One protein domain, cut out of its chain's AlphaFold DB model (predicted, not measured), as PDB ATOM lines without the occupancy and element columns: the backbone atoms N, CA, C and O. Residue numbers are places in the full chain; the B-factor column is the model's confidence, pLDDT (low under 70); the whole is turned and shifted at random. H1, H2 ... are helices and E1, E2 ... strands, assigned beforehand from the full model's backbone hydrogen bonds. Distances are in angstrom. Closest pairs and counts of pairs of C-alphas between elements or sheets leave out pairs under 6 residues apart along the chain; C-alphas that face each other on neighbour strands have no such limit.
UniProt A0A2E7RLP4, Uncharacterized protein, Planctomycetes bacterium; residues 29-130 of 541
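AT A GLANCE: This is residues 29 to 130 of the 541 residues of an uncharacterized protein of Planctomycetes bacterium (UniProt A0A2E7RLP4). A strongly twisted sheet of six antiparallel strands folds round at the bend in its long strand E3 into a small, incompletely closed barrel, open between E7 and E8, with the short helix H1 packed on one side. The hairpin of E5 and E6 lies off the barrel as a separate two-stranded sheet, and the long loop of residues 62 to 78 links E3 to E4. The printed part has 102 residues, with one named helix and eight named strands in the order E1 H1 E2 E3 E4 E5 E6 E7 E8; the class is mostly strand. The whole is compact, with a radius of gyration of the C-alphas of 13.5 A and spans of 32 by 29 by 26 A.

IN THESE COORDINATES: In the large sheet, E3 is residues 52 to 61, 24.0 A long, and bends by 58 degrees at residue 58. E1 is residues 29 to 33, 12.3 A, beginning at C-alpha 29 (-43.042, 47.087, 123.153). E8 is residues 118 to 125, 18.6 A, ending at C-alpha 125 (-39.999, 46.128, 128.973). E2 is residues 46 to 49, E4 is residues 79 to 83, 13.7 A, and E7 is residues 110 to 114, 13.6 A. H1 is residues 36 to 42, 9.8 A. E5 is residues 95 to 98 and E6 residues 101 to 104.

HOW THE PARTS SIT: The large sheet is branched at E3, with E1 on one side and E2 and E4 on the other side. E2, E3 and E4 form a meander, each strand the antiparallel neighbour of the one before. N 47 and O 54 of the hairpin E2 and E3 are 3.0 A apart, and N 60 and O 81 of the hairpin E3 and E4 are 2.9 A apart, both within hydrogen-bond range. E1 and E3 are antiparallel, with N 31 and O 55 at 2.8 A. E8 is an edge strand beside E1, antiparallel at 155 degrees, with N 30 and O 122 at 2.9 A. E7 is an edge strand beside E4, antiparallel at 152 degrees, with N 82 and O 111 at 2.9 A. E7 and E8 meet only through their link. H1 is on this sheet at a height of 8.0 A, over none of its strands, but only just: 2 of its C-alphas fall on E3. The closest C-alphas of H1 and E3, Tyr 42 and Leu 55, are 7.4 A apart. In H1 every O i to N i+4 pair is within hydrogen-bond range. In the hairpin E5 and E6, N 98 and O 101 are 2.8 A apart. E5 and E1 are apart.

THE WHOLE: The two C-alphas farthest apart, those of Gly 51 and Lys 99, are 40.6 A apart. The printed part has no cut. The links E3 to E4 and E4 to E5 are long. Residues 65 to 66 pair with residues 71 to 72, antiparallel. The mean pLDDT of the printed part is 85.0; residues 64 to 71 are under 70.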
ATOM      1  N   TRP A  29     -42.297  45.864 123.410       87.94
ATOM      2  CA  TRP A  29     -43.042  47.087 123.153       87.94
ATOM      3  C   TRP A  29     -44.535  46.850 123.308       87.94
ATOM      4  O   TRP A  29     -45.026  45.754 123.050       87.94
ATOM      5  N   GLY A  30     -45.269  47.892 123.678       91.00
ATOM      6  CA  GLY A  30     -46.726  47.898 123.669       91.00
ATOM      7  C   GLY A  30     -47.253  48.638 122.446       91.00
ATOM      8  O   GLY A  30     -47.019  49.838 122.308       91.00
ATOM      9  N   LEU A  31     -47.986  47.948 121.573       92.81
ATOM     10  CA  LEU A  31     -48.720  48.592 120.486       92.81
ATOM     11  C   LEU A  31     -50.100  49.006 120.981       92.81
ATOM     12  O   LEU A  31     -50.913  48.154 121.359       92.81
ATOM     13  N   ARG A  32     -50.400  50.301 120.900       92.88
ATOM     14  CA  ARG A  32     -51.767  50.793 121.038       92.88
ATOM     15  C   ARG A  32     -52.451  50.697 119.681       92.88
ATOM     16  O   ARG A  32     -52.093  51.392 118.737       92.88
ATOM     17  N   LEU A  33     -53.417  49.793 119.565       94.06
ATOM     18  CA  LEU A  33     -54.101  49.525 118.299       94.06
ATOM     19  C   LEU A  33     -55.250  50.515 118.095       94.06
ATOM     20  O   LEU A  33     -56.085  50.666 118.987       94.06
ATOM     21  N   LYS A  34     -55.338  51.132 116.912       91.88
ATOM     22  CA  LYS A  34     -56.344  52.162 116.598       91.88
ATOM     23  C   LYS A  34     -57.758  51.594 116.444       91.88
ATOM     24  O   LYS A  34     -58.732  52.212 116.870       91.88
ATOM     25  N   HIS A  35     -57.883  50.415 115.831       92.00
ATOM     26  CA  HIS A  35     -59.175  49.845 115.433       92.00
ATOM     27  C   HIS A  35     -59.638  48.675 116.317       92.00
ATOM     28  O   HIS A  35     -58.894  47.717 116.551       92.00
ATOM     29  N   ASP A  36     -60.929  48.666 116.671       90.56
ATOM     30  CA  ASP A  36     -61.564  47.620 117.494       90.56
ATOM     31  C   ASP A  36     -61.484  46.216 116.896       90.56
ATOM     32  O   ASP A  36     -61.406  45.227 117.627       90.56
ATOM     33  N   ARG A  37     -61.442  46.106 115.562       92.81
ATOM     34  CA  ARG A  37     -61.250  44.818 114.877       92.81
ATOM     35  C   ARG A  37     -59.935  44.148 115.284       92.81
ATOM     36  O   ARG A  37     -59.896  42.933 115.472       92.81
ATOM     37  N   HIS A  38     -58.861  44.929 115.443       92.31
ATOM     38  CA  HIS A  38     -57.555  44.404 115.830       92.31
ATOM     39  C   HIS A  38     -57.533  44.095 117.322       92.31
ATOM     40  O   HIS A  38     -57.119  42.995 117.690       92.31
ATOM     41  N   ARG A  39     -58.088  44.982 118.160       91.81
ATOM     42  CA  ARG A  39     -58.265  44.720 119.597       91.81
ATOM     43  C   ARG A  39     -59.023  43.410 119.840       91.81
ATOM     44  O   ARG A  39     -58.546  42.529 120.547       91.81
ATOM     45  N   SER A  40     -60.133  43.203 119.134       93.06
ATOM     46  CA  SER A  40     -60.942  41.979 119.214       93.06
ATOM     47  C   SER A  40     -60.175  40.729 118.770       93.06
ATOM     48  O   SER A  40     -60.248  39.687 119.427       93.06
ATOM     49  N   LYS A  41     -59.414  40.823 117.670       92.69
ATOM     50  CA  LYS A  41     -58.594  39.720 117.139       92.69
ATOM     51  C   LYS A  41     -57.501  39.293 118.122       92.69
ATOM     52  O   LYS A  41     -57.258  38.095 118.269       92.69
ATOM     53  N   TYR A  42     -56.872  40.255 118.795       92.44
ATOM     54  CA  TYR A  42     -55.733  40.036 119.688       92.44
ATOM     55  C   TYR A  42     -56.085  40.128 121.177       92.44
ATOM     56  O   TYR A  42     -55.182  40.153 122.000       92.44
ATOM     57  N   LYS A  43     -57.369  40.081 121.555       91.75
ATOM     58  CA  LYS A  43     -57.842  40.257 122.944       91.75
ATOM     59  C   LYS A  43     -57.166  39.381 124.007       91.75
ATOM     60  O   LYS A  43     -57.172  39.714 125.181       91.75
ATOM     61  N   ASN A  44     -56.613  38.231 123.613       90.62
ATOM     62  CA  ASN A  44     -55.907  37.331 124.534       90.62
ATOM     63  C   ASN A  44     -54.436  37.723 124.752       90.62
ATOM     64  O   ASN A  44     -53.774  37.135 125.594       90.62
ATOM     65  N   ASN A  45     -53.920  38.659 123.968       90.19
ATOM     66  CA  ASN A  45     -52.559  39.180 124.029       90.19
ATOM     67  C   ASN A  45     -52.536  40.664 124.439       90.19
ATOM     68  O   ASN A  45     -51.462  41.255 124.490       90.19
ATOM     69  N   LEU A  46     -53.710  41.262 124.685       91.88
ATOM     70  CA  LEU A  46     -53.826  42.609 125.230       91.88
ATOM     71  C   LEU A  46     -53.625  42.583 126.741       91.88
ATOM     72  O   LEU A  46     -54.112  41.676 127.425       91.88
ATOM     73  N   VAL A  47     -52.924  43.593 127.239       89.88
ATOM     74  CA  VAL A  47     -52.556  43.746 128.647       89.88
ATOM     75  C   VAL A  47     -52.789  45.196 129.042       89.88
ATOM     76  O   VAL A  47     -52.552  46.095 128.236       89.88
ATOM     77  N   SER A  48     -53.248  45.419 130.272       87.12
ATOM     78  CA  SER A  48     -53.352  46.769 130.824       87.12
ATOM     79  C   SER A  48     -51.980  47.214 131.333       87.12
ATOM     80  O   SER A  48     -51.434  46.605 132.253       87.12
ATOM     81  N   VAL A  49     -51.414  48.261 130.739       84.06
ATOM     82  CA  VAL A  49     -50.188  48.921 131.205       84.06
ATOM     83  C   VAL A  49     -50.503  50.392 131.375       84.06
ATOM     84  O   VAL A  49     -50.944  51.034 130.426       84.06
ATOM     85  N   ARG A  50     -50.280  50.943 132.574       80.31
ATOM     86  CA  ARG A  50     -50.490  52.376 132.855       80.31
ATOM     87  C   ARG A  50     -51.914  52.863 132.533       80.31
ATOM     88  O   ARG A  50     -52.115  54.024 132.194       80.31
ATOM     89  N   GLY A  51     -52.902  51.975 132.664       76.50
ATOM     90  CA  GLY A  51     -54.305  52.250 132.338       76.50
ATOM     91  C   GLY A  51     -54.666  52.096 130.857       76.50
ATOM     92  O   GLY A  51     -55.782  52.439 130.477       76.50
ATOM     93  N   GLU A  52     -53.762  51.575 130.025       85.19
ATOM     94  CA  GLU A  52     -53.977  51.401 128.588       85.19
ATOM     95  C   GLU A  52     -53.929  49.936 128.167       85.19
ATOM     96  O   GLU A  52     -53.065  49.184 128.609       85.19
ATOM     97  N   GLU A  53     -54.817  49.535 127.255       91.19
ATOM     98  CA  GLU A  53     -54.758  48.209 126.640       91.19
ATOM     99  C   GLU A  53     -53.741  48.180 125.494       91.19
ATOM    100  O   GLU A  53     -53.964  48.752 124.421       91.19
ATOM    101  N   LEU A  54     -52.636  47.467 125.708       93.38
ATOM    102  CA  LEU A  54     -51.529  47.355 124.763       93.38
ATOM    103  C   LEU A  54     -51.339  45.913 124.298       93.38
ATOM    104  O   LEU A  54     -51.452  44.968 125.078       93.38
ATOM    105  N   LEU A  55     -51.003  45.745 123.019       94.94
ATOM    106  CA  LEU A  55     -50.531  44.476 122.471       94.94
ATOM    107  C   LEU A  55     -49.014  44.384 122.648       94.94
ATOM    108  O   LEU A  55     -48.289  45.154 122.019       94.94
ATOM    109  N   LEU A  56     -48.539  43.441 123.463       93.62
ATOM    110  CA  LEU A  56     -47.100  43.267 123.668       93.62
ATOM    111  C   LEU A  56     -46.443  42.547 122.493       93.62
ATOM    112  O   LEU A  56     -46.910  41.487 122.057       93.62
ATOM    113  N   VAL A  57     -45.352  43.122 121.994       92.50
ATOM    114  CA  VAL A  57     -44.640  42.648 120.808       92.50
ATOM    115  C   VAL A  57     -43.133  42.863 120.898       92.50
ATOM    116  O   VAL A  57     -42.676  43.768 121.584       92.50
ATOM    117  N   GLU A  58     -42.370  42.106 120.111       90.25
ATOM    118  CA  GLU A  58     -41.002  42.493 119.738       90.25
ATOM    119  C   GLU A  58     -40.966  42.918 118.271       90.25
ATOM    120  O   GLU A  58     -41.681  42.362 117.430       90.25
ATOM    121  N   VAL A  59     -40.111  43.881 117.939       85.25
ATOM    122  CA  VAL A  59     -39.954  44.342 116.557       85.25
ATOM    123  C   VAL A  59     -39.208  43.287 115.740       85.25
ATOM    124  O   VAL A  59     -38.101  42.879 116.085       85.25
ATOM    125  N   LYS A  60     -39.815  42.842 114.633       84.06
ATOM    126  CA  LYS A  60     -39.170  41.963 113.646       84.06
ATOM    127  C   LYS A  60     -38.685  42.763 112.439       84.06
ATOM    128  O   LYS A  60     -37.562  42.571 111.988       84.06
ATOM    129  N   ILE A  61     -39.558  43.611 111.898       82.25
ATOM    130  CA  ILE A  61     -39.284  44.586 110.838       82.25
ATOM    131  C   ILE A  61     -40.066  45.839 111.230       82.25
ATOM    132  O   ILE A  61     -41.291  45.822 111.173       82.25
ATOM    133  N   GLY A  62     -39.388  46.891 111.681       74.69
ATOM    134  CA  GLY A  62     -40.045  48.080 112.232       74.69
ATOM    135  C   GLY A  62     -39.433  49.389 111.744       74.69
ATOM    136  O   GLY A  62     -38.386  49.362 111.090       74.69
ATOM    137  N   PRO A  63     -40.078  50.523 112.070       70.25
ATOM    138  CA  PRO A  63     -39.525  51.832 111.775       70.25
ATOM    139  C   PRO A  63     -38.218  52.050 112.552       70.25
ATOM    140  O   PRO A  63     -38.069  51.506 113.648       70.25
ATOM    141  N   PRO A  64     -37.271  52.853 112.041       69.69
ATOM    142  CA  PRO A  64     -36.132  53.288 112.839       69.69
ATOM    143  C   PRO A  64     -36.596  54.045 114.095       69.69
ATOM    144  O   PRO A  64     -37.458  54.924 114.027       69.69
ATOM    145  N   PHE A  65     -36.009  53.714 115.243       69.81
ATOM    146  CA  PHE A  65     -36.224  54.413 116.510       69.81
ATOM    147  C   PHE A  65     -35.064  55.366 116.782       69.81
ATOM    148  O   PHE A  65     -33.904  55.007 116.593       69.81
ATOM    149  N   ASP A  66     -35.378  56.575 117.228       65.06
ATOM    150  CA  ASP A  66     -34.395  57.558 117.653       65.06
ATOM    151  C   ASP A  66     -34.183  57.443 119.177       65.06
ATOM    152  O   ASP A  66     -35.085  57.790 119.942       65.06
ATOM    153  N   PRO A  67     -33.034  56.920 119.645       56.06
ATOM    154  CA  PRO A  67     -32.813  56.647 121.062       56.06
ATOM    155  C   PRO A  67     -32.579  57.899 121.910       56.06
ATOM    156  O   PRO A  67     -32.738  57.816 123.124       56.06
ATOM    157  N   GLU A  68     -32.207  59.032 121.308       54.81
ATOM    158  CA  GLU A  68     -31.993  60.291 122.036       54.81
ATOM    159  C   GLU A  68     -33.317  61.006 122.294       54.81
ATOM    160  O   GLU A  68     -33.558  61.524 123.382       54.81
ATOM    161  N   THR A  69     -34.194  61.013 121.289       57.28
ATOM    162  CA  THR A  69     -35.500  61.682 121.374       57.28
ATOM    163  C   THR A  69     -36.629  60.751 121.812       57.28
ATOM    164  O   THR A  69     -37.717  61.221 122.136       57.28
ATOM    165  N   HIS A  70     -36.386  59.439 121.836       58.69
ATOM    166  CA  HIS A  70     -37.380  58.388 122.064       58.69
ATOM    167  C   HIS A  70     -38.566  58.417 121.083       58.69
ATOM    168  O   HIS A  70     -39.691  58.053 121.436       58.69
ATOM    169  N   VAL A  71     -38.322  58.827 119.833       66.81
ATOM    170  CA  VAL A  71     -39.348  58.940 118.785       66.81
ATOM    171  C   VAL A  71     -39.128  57.898 117.690       66.81
ATOM    172  O   VAL A  71     -38.023  57.717 117.180       66.81
ATOM    173  N   TRP A  72     -40.205  57.231 117.275       72.06
ATOM    174  CA  TRP A  72     -40.201  56.372 116.090       72.06
ATOM    175  C   TRP A  72     -40.282  57.224 114.819       72.06
ATOM    176  O   TRP A  72     -41.177  58.055 114.684       72.06
ATOM    177  N   LYS A  73     -39.372  57.000 113.869       72.81
ATOM    178  CA  LYS A  73     -39.410  57.598 112.528       72.81
ATOM    179  C   LYS A  73     -40.103  56.616 111.592       72.81
ATOM    180  O   LYS A  73     -39.539  55.575 111.278       72.81
ATOM    181  N   TYR A  74     -41.315  56.930 111.157       71.75
ATOM    182  CA  TYR A  74     -42.152  56.008 110.386       71.75
ATOM    183  C   TYR A  74     -42.720  56.659 109.127       71.75
ATOM    184  O   TYR A  74     -42.868  57.880 109.047       71.75
ATOM    185  N   ASN A  75     -43.084  55.818 108.159       74.19
ATOM    186  CA  ASN A  75     -43.904  56.202 107.021       74.19
ATOM    187  C   ASN A  75     -45.286  55.554 107.161       74.19
ATOM    188  O   ASN A  75     -45.426  54.404 107.570       74.19
ATOM    189  N   VAL A  76     -46.320  56.320 106.832       75.44
ATOM    190  CA  VAL A  76     -47.722  55.949 107.040       75.44
ATOM    191  C   VAL A  76     -48.148  54.770 106.151       75.44
ATOM    192  O   VAL A  76     -49.076  54.035 106.494       75.44
ATOM    193  N   GLU A  77     -47.460  54.586 105.023       78.19
ATOM    194  CA  GLU A  77     -47.720  53.531 104.035       78.19
ATOM    195  C   GLU A  77     -46.938  52.233 104.295       78.19
ATOM    196  O   GLU A  77     -47.194  51.228 103.630       78.19
ATOM    197  N   ASP A  78     -46.011  52.232 105.256       83.00
ATOM    198  CA  ASP A  78     -45.184  51.062 105.533       83.00
ATOM    199  C   ASP A  78     -45.962  49.994 106.319       83.00
ATOM    200  O   ASP A  78     -46.730  50.278 107.247       83.00
ATOM    201  N   GLU A  79     -45.701  48.734 105.965       87.75
ATOM    202  CA  GLU A  79     -46.099  47.569 106.749       87.75
ATOM    203  C   GLU A  79     -44.955  47.178 107.690       87.75
ATOM    204  O   GLU A  79     -43.826  46.935 107.258       87.75
ATOM    205  N   TYR A  80     -45.271  47.054 108.976       87.94
ATOM    206  CA  TYR A  80     -44.336  46.598 109.995       87.94
ATOM    207  C   TYR A  80     -44.682  45.184 110.458       87.94
ATOM    208  O   TYR A  80     -45.852  44.807 110.591       87.94
ATOM    209  N   GLU A  81     -43.644  44.388 110.712       89.81
ATOM    210  CA  GLU A  81     -43.750  43.031 111.230       89.81
ATOM    211  C   GLU A  81     -43.297  42.970 112.686       89.81
ATOM    212  O   GLU A  81     -42.222  43.450 113.053       89.81
ATOM    213  N   PHE A  82     -44.078  42.270 113.499       91.44
ATOM    214  CA  PHE A  82     -43.797  42.096 114.915       91.44
ATOM    215  C   PHE A  82     -43.908  40.635 115.333       91.44
ATOM    216  O   PHE A  82     -44.763  39.895 114.835       91.44
ATOM    217  N   TRP A  83     -43.067  40.222 116.275       93.25
ATOM    218  CA  TRP A  83     -43.231  38.967 116.994       93.25
ATOM    219  C   TRP A  83     -44.297  39.116 118.075       93.25
ATOM    220  O   TRP A  83     -44.362  40.140 118.750       93.25
ATOM    221  N   ILE A  84     -45.102  38.074 118.268       93.69
ATOM    222  CA  ILE A  84     -46.105  38.004 119.334       93.69
ATOM    223  C   ILE A  84     -45.980  36.681 120.092       93.69
ATOM    224  O   ILE A  84     -45.902  35.612 119.481       93.69
ATOM    225  N   GLY A  85     -45.990  36.749 121.423       91.75
ATOM    226  CA  GLY A  85     -45.957  35.573 122.291       91.75
ATOM    227  C   GLY A  85     -47.220  34.701 122.198       91.75
ATOM    228  O   GLY A  85     -48.330  35.179 121.932       91.75
ATOM    229  N   ASP A  86     -47.074  33.395 122.449       92.81
ATOM    230  CA  ASP A  86     -48.216  32.496 122.657       92.81
ATOM    231  C   ASP A  86     -48.818  32.781 124.040       92.81
ATOM    232  O   ASP A  86     -48.297  32.344 125.060       92.81
ATOM    233  N   SER A  87     -49.955  33.484 124.067       93.69
ATOM    234  CA  SER A  87     -50.669  33.856 125.302       93.69
ATOM    235  C   SER A  87     -50.969  32.669 126.232       93.69
ATOM    236  O   SER A  87     -51.213  32.856 127.424       93.69
ATOM    237  N   SER A  88     -50.982  31.440 125.705       94.94
ATOM    238  CA  SER A  88     -51.264  30.240 126.494       94.94
ATOM    239  C   SER A  88     -50.039  29.558 127.099       94.94
ATOM    240  O   SER A  88     -50.216  28.725 127.990       94.94
ATOM    241  N   ASP A  89     -48.831  29.865 126.625       94.56
ATOM    242  CA  ASP A  89     -47.624  29.120 126.980       94.56
ATOM    243  C   ASP A  89     -46.360  29.973 126.753       94.56
ATOM    244  O   ASP A  89     -45.875  30.049 125.618       94.56
ATOM    245  N   PRO A  90     -45.805  30.593 127.814       93.81
ATOM    246  CA  PRO A  90     -44.597  31.414 127.719       93.81
ATOM    247  C   PRO A  90     -43.377  30.664 127.184       93.81
ATOM    248  O   PRO A  90     -42.531  31.277 126.544       93.81
ATOM    249  N   LEU A  91     -43.313  29.336 127.357       95.00
ATOM    250  CA  LEU A  91     -42.199  28.513 126.867       95.00
ATOM    251  C   LEU A  91     -42.183  28.380 125.338       95.00
ATOM    252  O   LEU A  91     -41.221  27.881 124.750       95.00
ATOM    253  N   ARG A  92     -43.253  28.802 124.655       93.50
ATOM    254  CA  ARG A  92     -43.326  28.817 123.192       93.50
ATOM    255  C   ARG A  92     -42.858  30.155 122.652       93.50
ATOM    256  O   ARG A  92     -43.650  30.942 122.131       93.50
ATOM    257  N   VAL A  93     -41.546  30.352 122.718       92.31
ATOM    258  CA  VAL A  93     -40.873  31.510 122.126       92.31
ATOM    259  C   VAL A  93     -41.278  31.646 120.641       92.31
ATOM    260  O   VAL A  93     -41.311  30.649 119.896       92.31
ATOM    261  N   PRO A  94     -41.641  32.857 120.175       92.38
ATOM    262  CA  PRO A  94     -42.206  33.059 118.839       92.38
ATOM    263  C   PRO A  94     -41.220  32.819 117.690       92.38
ATOM    264  O   PRO A  94     -41.635  32.660 116.533       92.38
ATOM    265  N   TYR A  95     -39.932  32.743 118.008       91.12
ATOM    266  CA  TYR A  95     -38.827  32.563 117.080       91.12
ATOM    267  C   TYR A  95     -37.808  31.547 117.607       91.12
ATOM    268  O   TYR A  95     -37.805  31.167 118.773       91.12
ATOM    269  N   LYS A  96     -36.947  31.083 116.704       87.69
ATOM    270  CA  LYS A  96     -35.754  30.294 117.013       87.69
ATOM    271  C   LYS A  96     -34.598  30.744 116.141       87.69
ATOM    272  O   LYS A  96     -34.811  31.237 115.033       87.69
ATOM    273  N   GLU A  97     -33.384  30.506 116.602       82.31
ATOM    274  CA  GLU A  97     -32.190  30.818 115.830       82.31
ATOM    275  C   GLU A  97     -31.932  29.745 114.760       82.31
ATOM    276  O   GLU A  97     -31.951  28.540 115.024       82.31
ATOM    277  N   LYS A  98     -31.718  30.172 113.514       79.62
ATOM    278  CA  LYS A  98     -31.311  29.302 112.407       79.62
ATOM    279  C   LYS A  98     -30.308  30.042 111.530       79.62
ATOM    280  O   LYS A  98     -30.677  30.986 110.838       79.62
ATOM    281  N   LYS A  99     -29.057  29.562 111.511       80.31
ATOM    282  CA  LYS A  99     -27.939  30.188 110.775       80.31
ATOM    283  C   LYS A  99     -27.748  31.670 111.156       80.31
ATOM    284  O   LYS A  99     -27.705  32.519 110.272       80.31
ATOM    285  N   GLY A 100     -27.734  31.972 112.457       73.00
ATOM    286  CA  GLY A 100     -27.570  33.338 112.977       73.00
ATOM    287  C   GLY A 100     -28.754  34.281 112.731       73.00
ATOM    288  O   GLY A 100     -28.651  35.468 113.006       73.00
ATOM    289  N   LYS A 101     -29.884  33.791 112.193       75.31
ATOM    290  CA  LYS A 101     -31.102  34.589 111.973       75.31
ATOM    291  C   LYS A 101     -32.260  34.052 112.809       75.31
ATOM    292  O   LYS A 101     -32.464  32.837 112.879       75.31
ATOM    293  N   LEU A 102     -33.061  34.952 113.380       83.31
ATOM    294  CA  LEU A 102     -34.323  34.585 114.019       83.31
ATOM    295  C   LEU A 102     -35.357  34.216 112.954       83.31
ATOM    296  O   LEU A 102     -35.687  35.009 112.070       83.31
ATOM    297  N   VAL A 103     -35.883  32.997 113.038       85.81
ATOM    298  CA  VAL A 103     -36.947  32.505 112.160       85.81
ATOM    299  C   VAL A 103     -38.188  32.145 112.976       85.81
ATOM    300  O   VAL A 103     -38.043  31.644 114.093       85.81
ATOM    301  N   PRO A 104     -39.407  32.340 112.437       88.81
ATOM    302  CA  PRO A 104     -40.628  32.034 113.174       88.81
ATOM    303  C   PRO A 104     -40.690  30.561 113.569       88.81
ATOM    304  O   PRO A 104     -40.423  29.678 112.747       88.81
ATOM    305  N   THR A 105     -41.115  30.273 114.799       89.88
ATOM    306  CA  THR A 105     -41.453  28.896 115.193       89.88
ATOM    307  C   THR A 105     -42.769  28.448 114.559       89.88
ATOM    308  O   THR A 105     -42.938  27.261 114.270       89.88
ATOM    309  N   ARG A 106     -43.698  29.383 114.292       87.69
ATOM    310  CA  ARG A 106     -44.992  29.149 113.624       87.69
ATOM    311  C   ARG A 106     -45.397  30.376 112.797       87.69
ATOM    312  O   ARG A 106     -45.054  31.492 113.137       87.69
ATOM    313  N   LYS A 107     -46.217  30.214 111.749       78.38
ATOM    314  CA  LYS A 107     -46.692  31.369 110.946       78.38
ATOM    315  C   LYS A 107     -47.472  32.415 111.759       78.38
ATOM    316  O   LYS A 107     -47.436  33.588 111.424       78.38
ATOM    317  N   LYS A 108     -48.190  31.992 112.806       84.94
ATOM    318  CA  LYS A 108     -49.051  32.867 113.626       84.94
ATOM    319  C   LYS A 108     -48.290  33.706 114.662       84.94
ATOM    320  O   LYS A 108     -48.926  34.513 115.323       84.94
ATOM    321  N   THR A 109     -46.981  33.496 114.824       88.88
ATOM    322  CA  THR A 109     -46.155  34.250 115.783       88.88
ATOM    323  C   THR A 109     -45.590  35.539 115.195       88.88
ATOM    324  O   THR A 109     -44.950  36.295 115.916       88.88
ATOM    325  N   VAL A 110     -45.849  35.802 113.908       92.19
ATOM    326  CA  VAL A 110     -45.589  37.088 113.256       92.19
ATOM    327  C   VAL A 110     -46.922  37.755 112.954       92.19
ATOM    328  O   VAL A 110     -47.806  37.146 112.344       92.19
ATOM    329  N   VAL A 111     -47.061  39.008 113.368       92.38
ATOM    330  CA  VAL A 111     -48.192  39.871 113.025       92.38
ATOM    331  C   VAL A 111     -47.715  41.027 112.165       92.38
ATOM    332  O   VAL A 111     -46.563  41.444 112.254       92.38
ATOM    333  N   ARG A 112     -48.613  41.501 111.307       92.75
ATOM    334  CA  ARG A 112     -48.378  42.584 110.360       92.75
ATOM    335  C   ARG A 112     -49.407  43.669 110.587       92.75
ATOM    336  O   ARG A 112     -50.593  43.348 110.714       92.75
ATOM    337  N   PHE A 113     -48.939  44.904 110.638       91.38
ATOM    338  CA  PHE A 113     -49.776  46.086 110.767       91.38
ATOM    339  C   PHE A 113     -49.268  47.157 109.816       91.38
ATOM    340  O   PHE A 113     -48.058  47.366 109.719       91.38
ATOM    341  N   MET A 114     -50.192  47.853 109.155       89.31
ATOM    342  CA  MET A 114     -49.860  49.148 108.572       89.31
ATOM    343  C   MET A 114     -49.660  50.143 109.710       89.31
ATOM    344  O   MET A 114     -50.339  50.035 110.737       89.31
ATOM    345  N   TRP A 115     -48.801  51.149 109.528       84.25
ATOM    346  CA  TRP A 115     -48.668  52.204 110.539       84.25
ATOM    347  C   TRP A 115     -50.022  52.839 110.893       84.25
ATOM    348  O   TRP A 115     -50.323  53.050 112.060       84.25
ATOM    349  N   ASN A 116     -50.897  53.044 109.903       87.81
ATOM    350  CA  ASN A 116     -52.249  53.573 110.109       87.81
ATOM    351  C   ASN A 116     -53.149  52.746 111.050       87.81
ATOM    352  O   ASN A 116     -54.147  53.281 111.541       87.81
ATOM    353  N   ASP A 117     -52.827  51.472 111.304       90.56
ATOM    354  CA  ASP A 117     -53.548  50.619 112.257       90.56
ATOM    355  C   ASP A 117     -53.025  50.772 113.709       90.56
ATOM    356  O   ASP A 117     -53.666  50.277 114.648       90.56
ATOM    357  N   ILE A 118     -51.887  51.451 113.905       89.75
ATOM    358  CA  ILE A 118     -51.202  51.671 115.186       89.75
ATOM    359  C   ILE A 118     -51.351  53.148 115.586       89.75
ATOM    360  O   ILE A 118     -51.032  54.051 114.824       89.75
ATOM    361  N   ASP A 119     -51.850  53.395 116.796       89.31
ATOM    362  CA  ASP A 119     -51.964  54.741 117.373       89.31
ATOM    363  C   ASP A 119     -50.645  55.183 118.026       89.31
ATOM    364  O   ASP A 119     -50.203  56.316 117.857       89.31
ATOM    365  N   ALA A 120     -49.991  54.266 118.745       86.12
ATOM    366  CA  ALA A 120     -48.717  54.511 119.412       86.12
ATOM    367  C   ALA A 120     -47.917  53.215 119.614       86.12
ATOM    368  O   ALA A 120     -48.490  52.129 119.752       86.12
ATOM    369  N   ILE A 121     -46.590  53.353 119.699       85.06
ATOM    370  CA  ILE A 121     -45.665  52.308 120.155       85.06
ATOM    371  C   ILE A 121     -45.010  52.801 121.442       85.06
ATOM    372  O   ILE A 121     -44.312  53.814 121.436       85.06
ATOM    373  N   LEU A 122     -45.240  52.087 122.540       82.50
ATOM    374  CA  LEU A 122     -44.817  52.499 123.875       82.50
ATOM    375  C   LEU A 122     -43.754  51.549 124.435       82.50
ATOM    376  O   LEU A 122     -43.893  50.330 124.284       82.50
ATOM    377  N   PRO A 123     -42.712  52.067 125.107       79.06
ATOM    378  CA  PRO A 123     -41.764  51.223 125.821       79.06
ATOM    379  C   PRO A 123     -42.459  50.561 127.016       79.06
ATOM    380  O   PRO A 123     -43.063  51.252 127.840       79.06
ATOM    381  N   VAL A 124     -42.370  49.229 127.113       81.94
ATOM    382  CA  VAL A 124     -42.978  48.458 128.217       81.94
ATOM    383  C   VAL A 124     -41.918  47.685 128.999       81.94
ATOM    384  O   VAL A 124     -41.793  47.893 130.202       81.94
ATOM    385  N   MET A 125     -41.118  46.839 128.340       82.19
ATOM    386  CA  MET A 125     -39.999  46.128 128.973       82.19
ATOM    387  C   MET A 125     -38.752  46.238 128.094       82.19
ATOM    388  O   MET A 125     -38.498  45.424 127.209       82.19
ATOM    389  N   LEU A 126     -37.960  47.279 128.352       73.56
ATOM    390  CA  LEU A 126     -36.780  47.649 127.555       73.56
ATOM    391  C   LEU A 126     -35.601  46.672 127.663       73.56
ATOM    392  O   LEU A 126     -34.608  46.822 126.947       73.56
ATOM    393  N   HIS A 127     -35.692  45.715 128.580       74.19
ATOM    394  CA  HIS A 127     -34.645  44.747 128.899       74.19
ATOM    395  C   HIS A 127     -35.152  43.311 128.839       74.19
ATOM    396  O   HIS A 127     -34.448  42.406 129.260       74.19
ATOM    397  N   GLU A 128     -36.370  43.111 128.337       83.44
ATOM    398  CA  GLU A 128     -36.953  41.787 128.193       83.44
ATOM    399  C   GLU A 128     -37.226  41.478 126.726       83.44
ATOM    400  O   GLU A 128     -37.576  42.347 125.929       83.44
ATOM    401  N   SER A 129     -37.134  40.197 126.409       87.00
ATOM    402  CA  SER A 129     -37.632  39.570 125.195       87.00
ATOM    403  C   SER A 129     -38.546  38.407 125.574       87.00
ATOM    404  O   SER A 129     -38.519  37.901 126.691       87.00
ATOM    405  N   PHE A 130     -39.338  37.905 124.639       90.19
ATOM    406  CA  PHE A 130     -40.083  36.664 124.810       90.19
ATOM    407  C   PHE A 130     -39.166  35.472 125.107       90.19
ATOM    408  O   PHE A 130     -39.622  34.512 125.724       90.19
TER     409      PHE A 130